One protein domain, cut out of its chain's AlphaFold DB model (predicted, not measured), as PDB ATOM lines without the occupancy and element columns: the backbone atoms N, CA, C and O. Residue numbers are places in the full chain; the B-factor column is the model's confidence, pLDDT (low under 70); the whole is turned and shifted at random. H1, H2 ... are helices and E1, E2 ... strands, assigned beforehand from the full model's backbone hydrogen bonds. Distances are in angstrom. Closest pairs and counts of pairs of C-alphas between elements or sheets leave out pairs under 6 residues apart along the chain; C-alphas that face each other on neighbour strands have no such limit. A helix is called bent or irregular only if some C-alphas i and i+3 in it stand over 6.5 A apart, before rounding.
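What this domain is: This is residues 4 to 29 and 219 to 235 of the 261 residues of the protein "Glycos_transf_1 domain-containing protein" of Acidobacteria bacterium (UniProt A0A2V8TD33). One long helix, H2, stands at one side of a flat, loose loop of chain, residues 4 to 25, and the strand E1 is the side of that loop nearer to H2, while the short helix H1 is on its far side. The loop is closed by residues 4 to 5, which pair in parallel with residues 24 to 25 of E1, and the end of the printed part, residues 229 to 235, sticks out free. The printed part has 43 residues, with two named helices and one named strand in the order H1, E1, H2; no two named strands pair, and the class is mostly helix. It is loose, with a radius of gyration of the C-alphas of 11.6 A, and its C-alphas span 29 by 25 by 7 A.

How they stand to each other: H2 is the helix of residues 219 to 234, and E1 is the strand of residues 23 to 25; their closest C-alphas are those of Leu 228 and Ala 24, 8.0 A apart, and their centres are 11.3 A apart. E1 pairs with no named strand, but the short stretch of residues 4 to 5 pairs with its residues 24 to 25, parallel. H1, residues 8 to 16, has its closest C-alpha to E1 at Gln 8, 6.4 A from the C-alpha of Val 25, with the centres 10.4 A apart. H1 and H2 are apart. In both helices every O i to N i+4 pair is within hydrogen-bond range.

Where its parts are: H2 runs from C-alpha 219 at (179.924, 200.479, 198.724) to C-alpha 234 at (195.458, 214.031, 189.915), 22.4 A from first to last C-alpha. E1 has three residues, Ser 23 to Val 25, and measures 6.9 A from first to last C-alpha. H1 has nine residues, Gln 8 to Glu 16, and begins with C-alpha 8 at (171.056, 217.379, 193.040); its first and last C-alphas are 12.5 A apart. Neither helix is bent or irregular.

The domain as a whole: The two C-alphas farthest apart are those of Gly 18 and Glu 219, at 32.4 A, and the outline is flat. Residues 30 to 218 of the chain are not printed, and C-alphas 29 and 219 are 7.3 A apart across this cut. The link from H1 to E1, six residues, is short, and the link from E1 to H2 runs across the cut. The mean pLDDT of the printed part is 85.6, and no printed residue is under 70.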
ATOM      1  N   ALA A   4     180.827 219.141 198.557       80.75
ATOM      2  CA  ALA A   4     180.036 217.958 198.245       80.75
ATOM      3  C   ALA A   4     178.595 218.168 198.718       80.75
ATOM      4  O   ALA A   4     178.382 218.689 199.812       80.75
ATOM      5  N   TYR A   5     177.638 217.763 197.887       85.12
ATOM      6  CA  TYR A   5     176.206 217.766 198.188       85.12
ATOM      7  C   TYR A   5     175.674 216.334 198.168       85.12
ATOM      8  O   TYR A   5     176.195 215.491 197.442       85.12
ATOM      9  N   THR A   6     174.633 216.061 198.943       84.00
ATOM     10  CA  THR A   6     174.025 214.730 199.087       84.00
ATOM     11  C   THR A   6     172.954 214.435 198.039       84.00
ATOM     12  O   THR A   6     172.635 213.274 197.798       84.00
ATOM     13  N   SER A   7     172.428 215.465 197.372       84.31
ATOM     14  CA  SER A   7     171.485 215.338 196.256       84.31
ATOM     15  C   SER A   7     171.645 216.482 195.250       84.31
ATOM     16  O   SER A   7     172.253 217.516 195.540       84.31
ATOM     17  N   GLN A   8     171.093 216.306 194.044       86.31
ATOM     18  CA  GLN A   8     171.056 217.379 193.040       86.31
ATOM     19  C   GLN A   8     170.187 218.550 193.510       86.31
ATOM     20  O   GLN A   8     170.539 219.706 193.284       86.31
ATOM     21  N   GLN A   9     169.090 218.258 194.212       84.25
ATOM     22  CA  GLN A   9     168.208 219.280 194.766       84.25
ATOM     23  C   GLN A   9     168.934 220.163 195.789       84.25
ATOM     24  O   GLN A   9     168.822 221.384 195.728       84.25
ATOM     25  N   GLU A  10     169.737 219.569 196.678       84.00
ATOM     26  CA  GLU A  10     170.540 220.322 197.650       84.00
ATOM     27  C   GLU A  10     171.561 221.243 196.963       84.00
ATOM     28  O   GLU A  10     171.739 222.395 197.365       84.00
ATOM     29  N   LYS A  11     172.197 220.764 195.885       87.12
ATOM     30  CA  LYS A  11     173.119 221.576 195.084       87.12
ATOM     31  C   LYS A  11     172.413 222.783 194.459       87.12
ATOM     32  O   LYS A  11     172.911 223.900 194.581       87.12
ATOM     33  N   LEU A  12     171.256 222.573 193.829       85.88
ATOM     34  CA  LEU A  12     170.482 223.651 193.204       85.88
ATOM     35  C   LEU A  12     170.053 224.707 194.233       85.88
ATOM     36  O   LEU A  12     170.233 225.899 193.998       85.88
ATOM     37  N   GLN A  13     169.588 224.284 195.412       85.88
ATOM     38  CA  GLN A  13     169.230 225.198 196.504       85.88
ATOM     39  C   GLN A  13     170.426 226.034 196.987       85.88
ATOM     40  O   GLN A  13     170.286 227.223 197.280       85.88
ATOM     41  N   ALA A  14     171.621 225.441 197.057       86.06
ATOM     42  CA  ALA A  14     172.832 226.175 197.412       86.06
ATOM     43  C   ALA A  14     173.225 227.202 196.334       86.06
ATOM     44  O   ALA A  14     173.615 228.325 196.667       86.06
ATOM     45  N   GLU A  15     173.087 226.846 195.055       88.31
ATOM     46  CA  GLU A  15     173.337 227.749 193.926       88.31
ATOM     47  C   GLU A  15     172.359 228.936 193.914       88.31
ATOM     48  O   GLU A  15     172.783 230.079 193.704       88.31
ATOM     49  N   GLU A  16     171.079 228.695 194.213       88.94
ATOM     50  CA  GLU A  16     170.047 229.729 194.381       88.94
ATOM     51  C   GLU A  16     170.340 230.661 195.563       88.94
ATOM     52  O   GLU A  16     170.142 231.874 195.466       88.94
ATOM     53  N   ALA A  17     170.897 230.128 196.654       88.75
ATOM     54  CA  ALA A  17     171.359 230.905 197.803       88.75
ATOM     55  C   ALA A  17     172.670 231.682 197.544       88.75
ATOM     56  O   ALA A  17     173.173 232.373 198.433       88.75
ATOM     57  N   GLY A  18     173.234 231.593 196.334       89.19
ATOM     58  CA  GLY A  18     174.427 232.332 195.917       89.19
ATOM     59  C   GLY A  18     175.755 231.624 196.196       89.19
ATOM     60  O   GLY A  18     176.815 232.221 195.991       89.19
ATOM     61  N   VAL A  19     175.737 230.359 196.625       86.38
ATOM     62  CA  VAL A  19     176.951 229.556 196.812       86.38
ATOM     63  C   VAL A  19     177.371 228.973 195.465       86.38
ATOM     64  O   VAL A  19     176.676 228.144 194.891       86.38
ATOM     65  N   ARG A  20     178.524 229.408 194.941       80.81
ATOM     66  CA  ARG A  20     179.097 228.892 193.687       80.81
ATOM     67  C   ARG A  20     180.511 228.382 193.918       80.81
ATOM     68  O   ARG A  20     181.426 229.161 194.180       80.81
ATOM     69  N   ASN A  21     180.694 227.075 193.802       79.19
ATOM     70  CA  ASN A  21     181.977 226.396 193.936       79.19
ATOM     71  C   ASN A  21     182.019 225.142 193.055       79.19
ATOM     72  O   ASN A  21     180.985 224.541 192.760       79.19
ATOM     73  N   GLU A  22     183.228 224.717 192.674       79.31
ATOM     74  CA  GLU A  22     183.426 223.366 192.141       79.31
ATOM     75  C   GLU A  22     182.894 222.363 193.164       79.31
ATOM     76  O   GLU A  22     183.273 222.388 194.338       79.31
ATOM     77  N   SER A  23     181.950 221.533 192.739       81.25
ATOM     78  CA  SER A  23     181.216 220.664 193.647       81.25
ATOM     79  C   SER A  23     180.766 219.385 192.965       81.25
ATOM     80  O   SER A  23     180.365 219.389 191.797       81.25
ATOM     81  N   ALA A  24     180.821 218.293 193.720       83.69
ATOM     82  CA  ALA A  24     180.298 216.997 193.320       83.69
ATOM     83  C   ALA A  24     179.020 216.686 194.106       83.69
ATOM     84  O   ALA A  24     178.842 217.154 195.232       83.69
ATOM     85  N   VAL A  25     178.144 215.876 193.519       84.62
ATOM     86  CA  VAL A  25     177.022 215.281 194.247       84.62
ATOM     87  C   VAL A  25     177.419 213.856 194.600       84.62
ATOM     88  O   VAL A  25     177.646 213.043 193.706       84.62
ATOM     89  N   ILE A  26     177.552 213.583 195.893       84.69
ATOM     90  CA  ILE A  26     177.851 212.263 196.442       84.69
ATOM     91  C   ILE A  26     176.692 211.904 197.375       84.69
ATOM     92  O   ILE A  26     176.615 212.459 198.474       84.69
ATOM     93  N   PRO A  27     175.791 211.003 196.945       82.62
ATOM     94  CA  PRO A  27     174.719 210.491 197.787       82.62
ATOM     95  C   PRO A  27     175.232 209.945 199.116       82.62
ATOM     96  O   PRO A  27     176.355 209.445 199.197       82.62
ATOM     97  N   LEU A  28     174.398 209.994 200.155       87.75
ATOM     98  CA  LEU A  28     174.716 209.290 201.393       87.75
ATOM     99  C   LEU A  28     174.648 207.778 201.153       87.75
ATOM    100  O   LEU A  28     173.716 207.283 200.522       87.75
ATOM    101  N   GLY A  29     175.637 207.060 201.680       86.81
ATOM    102  CA  GLY A  29     175.646 205.602 201.688       86.81
ATOM    103  C   GLY A  29     174.859 205.070 202.880       86.81
ATOM    104  O   GLY A  29     175.062 205.526 204.007       86.81
ATOM    105  N   GLU A 219     178.911 200.848 199.706       89.31
ATOM    106  CA  GLU A 219     179.924 200.479 198.724       89.31
ATOM    107  C   GLU A 219     179.939 201.464 197.546       89.31
ATOM    108  O   GLU A 219     180.976 202.074 197.271       89.31
ATOM    109  N   THR A 220     178.785 201.715 196.916       88.75
ATOM    110  CA  THR A 220     178.664 202.651 195.784       88.75
ATOM    111  C   THR A 220     179.073 204.076 196.166       88.75
ATOM    112  O   THR A 220     179.764 204.767 195.402       88.75
ATOM    113  N   MET A 221     178.674 204.533 197.357       91.25
ATOM    114  CA  MET A 221     179.076 205.845 197.868       91.25
ATOM    115  C   MET A 221     180.594 205.912 198.072       91.25
ATOM    116  O   MET A 221     181.238 206.863 197.618       91.25
ATOM    117  N   THR A 222     181.181 204.878 198.681       89.06
ATOM    118  CA  THR A 222     182.622 204.805 198.957       89.06
ATOM    119  C   THR A 222     183.438 204.824 197.665       89.06
ATOM    120  O   THR A 222     184.388 205.602 197.552       89.06
ATOM    121  N   ASP A 223     183.041 204.054 196.652       88.75
ATOM    122  CA  ASP A 223     183.691 204.044 195.337       88.75
ATOM    123  C   ASP A 223     183.611 205.407 194.637       88.75
ATOM    124  O   ASP A 223     184.549 205.848 193.964       88.75
ATOM    125  N   SER A 224     182.491 206.110 194.793       86.31
ATOM    126  CA  SER A 224     182.306 207.458 194.247       86.31
ATOM    127  C   SER A 224     183.195 208.481 194.957       86.31
ATOM    128  O   SER A 224     183.840 209.299 194.295       86.31
ATOM    129  N   LEU A 225     183.320 208.384 196.281       87.38
ATOM    130  CA  LEU A 225     184.206 209.235 197.071       87.38
ATOM    131  C   LEU A 225     185.688 208.983 196.749       87.38
ATOM    132  O   LEU A 225     186.449 209.929 196.543       87.38
ATOM    133  N   MET A 226     186.093 207.716 196.625       89.25
ATOM    134  CA  MET A 226     187.457 207.335 196.244       89.25
ATOM    135  C   MET A 226     187.826 207.854 194.851       89.25
ATOM    136  O   MET A 226     188.931 208.368 194.651       89.25
ATOM    137  N   ARG A 227     186.893 207.789 193.890       87.38
ATOM    138  CA  ARG A 227     187.074 208.382 192.556       87.38
ATOM    139  C   ARG A 227     187.242 209.896 192.622       87.38
ATOM    140  O   ARG A 227     188.163 210.415 191.990       87.38
ATOM    141  N   LEU A 228     186.418 210.592 193.410       85.81
ATOM    142  CA  LEU A 228     186.539 212.041 193.595       85.81
ATOM    143  C   LEU A 228     187.911 212.417 194.177       85.81
ATOM    144  O   LEU A 228     188.581 213.307 193.655       85.81
ATOM    145  N   TYR A 229     188.369 211.723 195.221       86.44
ATOM    146  CA  TYR A 229     189.697 211.966 195.792       86.44
ATOM    147  C   TYR A 229     190.813 211.715 194.777       86.44
ATOM    148  O   TYR A 229     191.738 212.521 194.677       86.44
ATOM    149  N   GLY A 230     190.701 210.661 193.965       87.50
ATOM    150  CA  GLY A 230     191.624 210.406 192.861       87.50
ATOM    151  C   GLY A 230     191.677 211.554 191.845       87.50
ATOM    152  O   GLY A 230     192.765 211.966 191.442       87.50
ATOM    153  N   GLN A 231     190.524 212.119 191.468       84.69
ATOM    154  CA  GLN A 231     190.448 213.267 190.555       84.69
ATOM    155  C   GLN A 231     191.151 214.497 191.138       84.69
ATOM    156  O   GLN A 231     192.046 215.044 190.488       84.69
ATOM    157  N   VAL A 232     190.825 214.855 192.386       86.06
ATOM    158  CA  VAL A 232     191.419 215.999 193.096       86.06
ATOM    159  C   VAL A 232     192.936 215.849 193.222       86.06
ATOM    160  O   VAL A 232     193.672 216.788 192.919       86.06
ATOM    161  N   LEU A 233     193.426 214.664 193.602       87.44
ATOM    162  CA  LEU A 233     194.865 214.391 193.716       87.44
ATOM    163  C   LEU A 233     195.583 214.411 192.358       87.44
ATOM    164  O   LEU A 233     196.754 214.778 192.292       87.44
ATOM    165  N   SER A 234     194.897 214.037 191.274       86.38
ATOM    166  CA  SER A 234     195.458 214.031 189.915       86.38
ATOM    167  C   SER A 234     195.438 215.394 189.208       86.38
ATOM    168  O   SER A 234     195.946 215.501 188.091       86.38
ATOM    169  N   GLY A 235     194.845 216.427 189.822       73.88
ATOM    170  CA  GLY A 235     194.700 217.757 189.221       73.88
ATOM    171  C   GLY A 235     193.764 217.799 188.007       73.88
ATOM    172  O   GLY A 235     193.818 218.746 187.224       73.88
TER     173      GLY A 235